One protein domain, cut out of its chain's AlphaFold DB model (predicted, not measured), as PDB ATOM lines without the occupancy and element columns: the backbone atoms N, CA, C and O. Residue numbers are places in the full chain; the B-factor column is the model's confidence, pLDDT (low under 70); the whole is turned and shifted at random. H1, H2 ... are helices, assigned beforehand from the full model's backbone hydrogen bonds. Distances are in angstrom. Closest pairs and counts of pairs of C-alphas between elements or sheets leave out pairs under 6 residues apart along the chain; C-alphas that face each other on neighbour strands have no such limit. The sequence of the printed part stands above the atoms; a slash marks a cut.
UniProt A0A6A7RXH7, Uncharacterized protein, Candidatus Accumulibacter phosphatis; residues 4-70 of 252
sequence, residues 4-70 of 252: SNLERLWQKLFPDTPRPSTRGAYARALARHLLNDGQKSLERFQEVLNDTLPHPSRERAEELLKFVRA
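This is residues 4 to 70 of the 252 residues of an uncharacterized protein of Candidatus Accumulibacter phosphatis (UniProt A0A6A7RXH7). H2, H3 and H4 fold back and forth as two helical hairpins sharing H3, gathered near residues 35, 41 and 68; H1 sits at the open mouth of the V between H2 and H3. The 67 printed residues, all helix in class, have four named helices, H1 to H4 in chain order, and no named strand. The whole is compact, with a radius of gyration of the C-alphas of 11.6 A and spans of 30 by 25 by 19 A.

Find C-alpha 23 at (268.573, 271.730, 197.345); H2 runs 18.1 A from there to residue 35. H3 is residues 41 to 51, 15.5 A; H1 is residues 4 to 13, 14.3 A. H4, residues 58 to 68, 15.4 A, ends at C-alpha 68 (275.938, 270.608, 177.331).

H2, with residues 33 to 35 alone, touches H3 at a steep tilt of 42 degrees, opposite ways; C-alphas 34 and 41 are closest, 5.2 A. H3 touches H4 at a shallow tilt of 29 degrees, opposite ways; C-alphas 41 and 68 are closest, 5.8 A. H1, in a bundle of neighbouring helices with H2 and H3, is close to both but not clearly touching: closest C-alphas 6 and 26 are 7.6 A apart, 9 and 51 6.0 A. H1 and H4 are apart. In each helix every O i to N i+4 pair is within hydrogen-bond range.

The printed part has no cut and no long link; residue 4 alone is under pLDDT 70.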
ATOM      1  N   SER A   4     276.571 277.495 201.972       62.00
ATOM      2  CA  SER A   4     277.209 278.776 201.636       62.00
ATOM      3  C   SER A   4     277.707 278.885 200.195       62.00
ATOM      4  O   SER A   4     277.733 279.977 199.641       62.00
ATOM      5  N   ASN A   5     278.098 277.772 199.568       71.38
ATOM      6  CA  ASN A   5     278.742 277.819 198.253       71.38
ATOM      7  C   ASN A   5     277.726 277.771 197.102       71.38
ATOM      8  O   ASN A   5     277.886 278.497 196.126       71.38
ATOM      9  N   LEU A   6     276.643 276.997 197.254       74.62
ATOM     10  CA  LEU A   6     275.499 277.038 196.333       74.62
ATOM     11  C   LEU A   6     274.747 278.367 196.440       74.62
ATOM     12  O   LEU A   6     274.284 278.886 195.434       74.62
ATOM     13  N   GLU A   7     274.659 278.935 197.644       78.06
ATOM     14  CA  GLU A   7     274.085 280.267 197.857       78.06
ATOM     15  C   GLU A   7     274.919 281.367 197.196       78.06
ATOM     16  O   GLU A   7     274.354 282.276 196.594       78.06
ATOM     17  N   ARG A   8     276.251 281.275 197.261       79.81
ATOM     18  CA  ARG A   8     277.150 282.211 196.575       79.81
ATOM     19  C   ARG A   8     277.041 282.091 195.054       79.81
ATOM     20  O   ARG A   8     276.908 283.107 194.381       79.81
ATOM     21  N   LEU A   9     277.048 280.863 194.527       83.62
ATOM     22  CA  LEU A   9     276.814 280.603 193.103       83.62
ATOM     23  C   LEU A   9     275.459 281.173 192.663       83.62
ATOM     24  O   LEU A   9     275.366 281.841 191.642       83.62
ATOM     25  N   TRP A  10     274.420 280.976 193.477       85.81
ATOM     26  CA  TRP A  10     273.090 281.518 193.220       85.81
ATOM     27  C   TRP A  10     273.065 283.040 193.172       85.81
ATOM     28  O   TRP A  10     272.502 283.603 192.246       85.81
ATOM     29  N   GLN A  11     273.681 283.708 194.146       84.81
ATOM     30  CA  GLN A  11     273.748 285.169 194.166       84.81
ATOM     31  C   GLN A  11     274.490 285.736 192.957       84.81
ATOM     32  O   GLN A  11     274.150 286.823 192.507       84.81
ATOM     33  N   LYS A  12     275.482 285.014 192.431       85.88
ATOM     34  CA  LYS A  12     276.206 285.435 191.233       85.88
ATOM     35  C   LYS A  12     275.381 285.234 189.960       85.88
ATOM     36  O   LYS A  12     275.289 286.150 189.155       85.88
ATOM     37  N   LEU A  13     274.775 284.057 189.788       86.00
ATOM     38  CA  LEU A  13     274.038 283.706 188.566       86.00
ATOM     39  C   LEU A  13     272.618 284.294 188.515       86.00
ATOM     40  O   LEU A  13     272.062 284.483 187.437       86.00
ATOM     41  N   PHE A  14     272.016 284.557 189.675       87.88
ATOM     42  CA  PHE A  14     270.630 285.007 189.821       87.88
ATOM     43  C   PHE A  14     270.504 286.092 190.912       87.88
ATOM     44  O   PHE A  14     269.779 285.890 191.894       87.88
ATOM     45  N   PRO A  15     271.197 287.241 190.776       84.19
ATOM     46  CA  PRO A  15     271.309 288.255 191.834       84.19
ATOM     47  C   PRO A  15     269.953 288.776 192.328       84.19
ATOM     48  O   PRO A  15     269.773 288.976 193.528       84.19
ATOM     49  N   ASP A  16     268.978 288.887 191.423       86.44
ATOM     50  CA  ASP A  16     267.640 289.417 191.711       86.44
ATOM     51  C   ASP A  16     266.588 288.327 191.978       86.44
ATOM     52  O   ASP A  16     265.394 288.612 192.084       86.44
ATOM     53  N   THR A  17     266.993 287.053 192.068       85.56
ATOM     54  CA  THR A  17     266.051 285.939 192.259       85.56
ATOM     55  C   THR A  17     266.056 285.441 193.705       85.56
ATOM     56  O   THR A  17     267.124 285.115 194.240       85.56
ATOM     57  N   PRO A  18     264.877 285.291 194.348       85.19
ATOM     58  CA  PRO A  18     264.780 284.730 195.689       85.19
ATOM     59  C   PRO A  18     265.482 283.378 195.797       85.19
ATOM     60  O   PRO A  18     265.377 282.524 194.912       85.19
ATOM     61  N   ARG A  19     266.179 283.172 196.916       83.00
ATOM     62  CA  ARG A  19     266.902 281.927 197.176       83.00
ATOM     63  C   ARG A  19     265.931 280.740 197.215       83.00
ATOM     64  O   ARG A  19     264.940 280.790 197.950       83.00
ATOM     65  N   PRO A  20     266.219 279.645 196.497       84.19
ATOM     66  CA  PRO A  20     265.415 278.442 196.571       84.19
ATOM     67  C   PRO A  20     265.408 277.856 197.987       84.19
ATOM     68  O   PRO A  20     266.437 277.786 198.657       84.19
ATOM     69  N   SER A  21     264.251 277.367 198.428       81.69
ATOM     70  CA  SER A  21     264.066 276.798 199.771       81.69
ATOM     71  C   SER A  21     264.592 275.365 199.921       81.69
ATOM     72  O   SER A  21     264.705 274.858 201.035       81.69
ATOM     73  N   THR A  22     264.918 274.684 198.816       83.06
ATOM     74  CA  THR A  22     265.378 273.285 198.820       83.06
ATOM     75  C   THR A  22     266.561 273.076 197.882       83.06
ATOM     76  O   THR A  22     266.639 273.688 196.817       83.06
ATOM     77  N   ARG A  23     267.451 272.133 198.219       80.75
ATOM     78  CA  ARG A  23     268.573 271.730 197.345       80.75
ATOM     79  C   ARG A  23     268.110 271.286 195.956       80.75
ATOM     80  O   ARG A  23     268.750 271.610 194.964       80.75
ATOM     81  N   GLY A  24     266.971 270.593 195.878       83.94
ATOM     82  CA  GLY A  24     266.387 270.186 194.600       83.94
ATOM     83  C   GLY A  24     265.975 271.375 193.730       83.94
ATOM     84  O   GLY A  24     266.091 271.309 192.510       83.94
ATOM     85  N   ALA A  25     265.534 272.481 194.334       85.44
ATOM     86  CA  ALA A  25     265.201 273.691 193.593       85.44
ATOM     87  C   ALA A  25     266.455 274.426 193.079       85.44
ATOM     88  O   ALA A  25     266.436 274.869 191.933       85.44
ATOM     89  N   TYR A  26     267.554 274.453 193.847       84.94
ATOM     90  CA  TYR A  26     268.859 274.912 193.343       84.94
ATOM     91  C   TYR A  26     269.311 274.093 192.132       84.94
ATOM     92  O   TYR A  26     269.599 274.657 191.082       84.94
ATOM     93  N   ALA A  27     269.313 272.762 192.251       85.00
ATOM     94  CA  ALA A  27     269.743 271.875 191.172       85.00
ATOM     95  C   ALA A  27     268.909 272.068 189.896       85.00
ATOM     96  O   ALA A  27     269.465 272.179 188.808       85.00
ATOM     97  N   ARG A  28     267.578 272.178 190.021       87.69
ATOM     98  CA  ARG A  28     266.691 272.434 188.874       87.69
ATOM     99  C   ARG A  28     266.966 273.770 188.198       87.69
ATOM    100  O   ARG A  28     266.900 273.848 186.977       87.69
ATOM    101  N   ALA A  29     267.229 274.816 188.969       87.94
ATOM    102  CA  ALA A  29     267.479 276.138 188.415       87.94
ATOM    103  C   ALA A  29     268.872 276.247 187.773       87.94
ATOM    104  O   ALA A  29     268.981 276.823 186.696       87.94
ATOM    105  N   LEU A  30     269.898 275.611 188.348       87.75
ATOM    106  CA  LEU A  30     271.213 275.471 187.710       87.75
ATOM    107  C   LEU A  30     271.126 274.657 186.416       87.75
ATOM    108  O   LEU A  30     271.631 275.091 185.387       87.75
ATOM    109  N   ALA A  31     270.419 273.523 186.434       88.62
ATOM    110  CA  ALA A  31     270.176 272.736 185.227       88.62
ATOM    111  C   ALA A  31     269.435 273.565 184.171       88.62
ATOM    112  O   ALA A  31     269.832 273.594 183.016       88.62
ATOM    113  N   ARG A  32     268.398 274.311 184.561       88.81
ATOM    114  CA  ARG A  32     267.692 275.218 183.650       88.81
ATOM    115  C   ARG A  32     268.625 276.277 183.060       88.81
ATOM    116  O   ARG A  32     268.565 276.530 181.866       88.81
ATOM    117  N   HIS A  33     269.485 276.880 183.872       89.38
ATOM    118  CA  HIS A  33     270.456 277.863 183.403       89.38
ATOM    119  C   HIS A  33     271.426 277.254 182.385       89.38
ATOM    120  O   HIS A  33     271.575 277.810 181.304       89.38
ATOM    121  N   LEU A  34     271.980 276.072 182.653       90.38
ATOM    122  CA  LEU A  34     272.875 275.380 181.718       90.38
ATOM    123  C   LEU A  34     272.180 274.946 180.419       90.38
ATOM    124  O   LEU A  34     272.779 275.018 179.351       90.38
ATOM    125  N   LEU A  35     270.928 274.487 180.502       89.19
ATOM    126  CA  LEU A  35     270.274 273.758 179.410       89.19
ATOM    127  C   LEU A  35     269.312 274.601 178.555       89.19
ATOM    128  O   LEU A  35     268.899 274.145 177.492       89.19
ATOM    129  N   ASN A  36     268.913 275.794 179.007       87.19
ATOM    130  CA  ASN A  36     267.874 276.580 178.326       87.19
ATOM    131  C   ASN A  36     268.332 277.293 177.050       87.19
ATOM    132  O   ASN A  36     267.486 277.662 176.243       87.19
ATOM    133  N   ASP A  37     269.626 277.559 176.907       88.75
ATOM    134  CA  ASP A  37     270.177 278.303 175.775       88.75
ATOM    135  C   ASP A  37     271.384 277.540 175.245       88.75
ATOM    136  O   ASP A  37     272.451 277.545 175.859       88.75
ATOM    137  N   GLY A  38     271.176 276.832 174.137       88.88
ATOM    138  CA  GLY A  38     272.182 275.954 173.558       88.88
ATOM    139  C   GLY A  38     273.463 276.688 173.181       88.88
ATOM    140  O   GLY A  38     274.548 276.195 173.477       88.88
ATOM    141  N   GLN A  39     273.338 277.894 172.621       91.31
ATOM    142  CA  GLN A  39     274.483 278.688 172.171       91.31
ATOM    143  C   GLN A  39     275.355 279.158 173.341       91.31
ATOM    144  O   GLN A  39     276.573 279.224 173.208       91.31
ATOM    145  N   LYS A  40     274.748 279.419 174.504       93.56
ATOM    146  CA  LYS A  40     275.453 279.851 175.725       93.56
ATOM    147  C   LYS A  40     275.767 278.715 176.695       93.56
ATOM    148  O   LYS A  40     276.272 278.954 177.787       93.56
ATOM    149  N   SER A  41     275.430 277.476 176.351       93.81
ATOM    150  CA  SER A  41     275.507 276.351 177.289       93.81
ATOM    151  C   SER A  41     276.937 276.049 177.759       93.81
ATOM    152  O   SER A  41     277.140 275.767 178.941       93.81
ATOM    153  N   LEU A  42     277.931 276.172 176.871       95.62
ATOM    154  CA  LEU A  42     279.351 275.996 177.195       95.62
ATOM    155  C   LEU A  42     279.908 277.152 178.038       95.62
ATOM    156  O   LEU A  42     280.600 276.897 179.018       95.62
ATOM    157  N   GLU A  43     279.550 278.398 177.722       94.00
ATOM    158  CA  GLU A  43     279.891 279.578 178.536       94.00
ATOM    159  C   GLU A  43     279.352 279.417 179.966       94.00
ATOM    160  O   GLU A  43     280.103 279.446 180.939       94.00
ATOM    161  N   ARG A  44     278.057 279.111 180.099       94.19
ATOM    162  CA  ARG A  44     277.408 278.886 181.399       94.19
ATOM    163  C   ARG A  44     277.989 277.690 182.149       94.19
ATOM    164  O   ARG A  44     278.048 277.699 183.377       94.19
ATOM    165  N   PHE A  45     278.414 276.645 181.437       95.25
ATOM    166  CA  PHE A  45     279.130 275.524 182.045       95.25
ATOM    167  C   PHE A  45     280.436 275.986 182.693       95.25
ATOM    168  O   PHE A  45     280.693 275.634 183.846       95.25
ATOM    169  N   GLN A  46     281.224 276.801 181.990       93.62
ATOM    170  CA  GLN A  46     282.470 277.349 182.518       93.62
ATOM    171  C   GLN A  46     282.218 278.254 183.733       93.62
ATOM    172  O   GLN A  46     282.899 278.108 184.749       93.62
ATOM    173  N   GLU A  47     281.209 279.130 183.681       91.00
ATOM    174  CA  GLU A  47     280.799 279.972 184.818       91.00
ATOM    175  C   GLU A  47     280.442 279.126 186.048       91.00
ATOM    176  O   GLU A  47     280.999 279.308 187.134       91.00
ATOM    177  N   VAL A  48     279.556 278.140 185.871       90.75
ATOM    178  CA  VAL A  48     279.138 277.246 186.956       90.75
ATOM    179  C   VAL A  48     280.334 276.496 187.535       90.75
ATOM    180  O   VAL A  48     280.448 276.391 188.759       90.75
ATOM    181  N   LEU A  49     281.226 275.974 186.695       91.00
ATOM    182  CA  LEU A  49     282.367 275.186 187.151       91.00
ATOM    183  C   LEU A  49     283.392 276.032 187.923       91.00
ATOM    184  O   LEU A  49     283.878 275.577 188.961       91.00
ATOM    185  N   ASN A  50     283.661 277.259 187.465       89.00
ATOM    186  CA  ASN A  50     284.571 278.206 188.114       89.00
ATOM    187  C   ASN A  50     284.106 278.607 189.521       89.00
ATOM    188  O   ASN A  50     284.907 278.701 190.451       89.00
ATOM    189  N   ASP A  51     282.804 278.831 189.702       84.81
ATOM    190  CA  ASP A  51     282.269 279.367 190.959       84.81
ATOM    191  C   ASP A  51     281.805 278.292 191.956       84.81
ATOM    192  O   ASP A  51     281.595 278.580 193.150       84.81
ATOM    193  N   THR A  52     281.664 277.047 191.491       83.81
ATOM    194  CA  THR A  52     281.296 275.903 192.329       83.81
ATOM    195  C   THR A  52     282.491 275.444 193.153       83.81
ATOM    196  O   THR A  52     283.395 274.784 192.650       83.81
ATOM    197  N   LEU A  53     282.456 275.739 194.457       81.25
ATOM    198  CA  LEU A  53     283.432 275.233 195.422       81.25
ATOM    199  C   LEU A  53     282.765 274.347 196.489       81.25
ATOM    200  O   LEU A  53     281.671 274.666 196.957       81.25
ATOM    201  N   PRO A  54     283.425 273.274 196.956       83.94
ATOM    202  CA  PRO A  54     284.559 272.643 196.279       83.94
ATOM    203  C   PRO A  54     284.134 272.141 194.891       83.94
ATOM    204  O   PRO A  54     282.951 271.862 194.676       83.94
ATOM    205  N   HIS A  55     285.091 272.061 193.969       87.50
ATOM    206  CA  HIS A  55     284.814 271.574 192.622       87.50
ATOM    207  C   HIS A  55     284.249 270.142 192.673       87.50
ATOM    208  O   HIS A  55     284.602 269.371 193.578       87.50
ATOM    209  N   PRO A  56     283.345 269.776 191.744       89.56
ATOM    210  CA  PRO A  56     282.912 268.390 191.590       89.56
ATOM    211  C   PRO A  56     284.102 267.482 191.229       89.56
ATOM    212  O   PRO A  56     285.209 267.952 190.996       89.56
ATOM    213  N   SER A  57     283.911 266.162 191.185       94.31
ATOM    214  CA  SER A  57     284.956 265.301 190.615       94.31
ATOM    215  C   SER A  57     285.100 265.560 189.111       94.31
ATOM    216  O   SER A  57     284.114 265.891 188.444       94.31
ATOM    217  N   ARG A  58     286.305 265.339 188.564       94.81
ATOM    218  CA  ARG A  58     286.582 265.442 187.120       94.81
ATOM    219  C   ARG A  58     285.566 264.656 186.292       94.81
ATOM    220  O   ARG A  58     284.967 265.208 185.381       94.81
ATOM    221  N   GLU A  59     285.286 263.414 186.686       94.56
ATOM    222  CA  GLU A  59     284.310 262.538 186.025       94.56
ATOM    223  C   GLU A  59     282.913 263.170 185.926       94.56
ATOM    224  O   GLU A  59     282.269 263.086 184.885       94.56
ATOM    225  N   ARG A  60     282.445 263.840 186.988       93.00
ATOM    226  CA  ARG A  60     281.132 264.506 186.997       93.00
ATOM    227  C   ARG A  60     281.122 265.777 186.159       93.00
ATOM    228  O   ARG A  60     280.113 266.073 185.526       93.00
ATOM    229  N   ALA A  61     282.226 266.518 186.146       94.19
ATOM    230  CA  ALA A  61     282.366 267.695 185.300       94.19
ATOM    231  C   ALA A  61     282.420 267.307 183.810       94.19
ATOM    232  O   ALA A  61     281.755 267.934 182.990       94.19
ATOM    233  N   GLU A  62     283.131 266.230 183.467       93.69
ATOM    234  CA  GLU A  62     283.180 265.673 182.111       93.69
ATOM    235  C   GLU A  62     281.834 265.085 181.671       93.69
ATOM    236  O   GLU A  62     281.426 265.267 180.524       93.69
ATOM    237  N   GLU A  63     281.122 264.402 182.570       91.56
ATOM    238  CA  GLU A  63     279.756 263.935 182.322       91.56
ATOM    239  C   GLU A  63     278.824 265.113 182.014       91.56
ATOM    240  O   GLU A  63     278.086 265.071 181.031       91.56
ATOM    241  N   LEU A  64     278.901 266.197 182.793       91.75
ATOM    242  CA  LEU A  64     278.119 267.402 182.534       91.75
ATOM    243  C   LEU A  64     278.497 268.057 181.199       91.75
ATOM    244  O   LEU A  64     277.597 268.415 180.439       91.75
ATOM    245  N   LEU A  65     279.795 268.157 180.882       93.56
ATOM    246  CA  LEU A  65     280.273 268.701 179.607       93.56
ATOM    247  C   LEU A  65     279.675 267.940 178.414       93.56
ATOM    248  O   LEU A  65     279.202 268.557 177.461       93.56
ATOM    249  N   LYS A  66     279.619 266.602 178.488       90.75
ATOM    250  CA  LYS A  66     279.001 265.765 177.445       90.75
ATOM    251  C   LYS A  66     277.524 266.093 177.212       90.75
ATOM    252  O   LYS A  66     277.064 265.981 176.082       90.75
ATOM    253  N   PHE A  67     276.785 266.500 178.244       89.19
ATOM    254  CA  PHE A  67     275.376 266.877 178.098       89.19
ATOM    255  C   PHE A  67     275.176 268.277 177.518       89.19
ATOM    256  O   PHE A  67     274.176 268.497 176.837       89.19
ATOM    257  N   VAL A  68     276.087 269.216 177.786       94.19
ATOM    258  CA  VAL A  68     275.938 270.608 177.331       94.19
ATOM    259  C   VAL A  68     276.517 270.847 175.942       94.19
ATOM    260  O   VAL A  68     275.928 271.593 175.169       94.19
ATOM    261  N   ARG A  69     277.611 270.167 175.576       94.81
ATOM    262  CA  ARG A  69     278.367 270.475 174.351       94.81
ATOM    263  C   ARG A  69     277.576 270.346 173.054       94.81
ATOM    264  O   ARG A  69     277.905 271.004 172.082       94.81
ATOM    265  N   ALA A  70     276.539 269.513 173.032       95.38
ATOM    266  CA  ALA A  70     275.703 269.289 171.855       95.38
ATOM    267  C   ALA A  70     274.435 270.165 171.826       95.38
ATOM    268  O   ALA A  70     273.637 270.059 170.899       95.38
TER     269      ALA A  70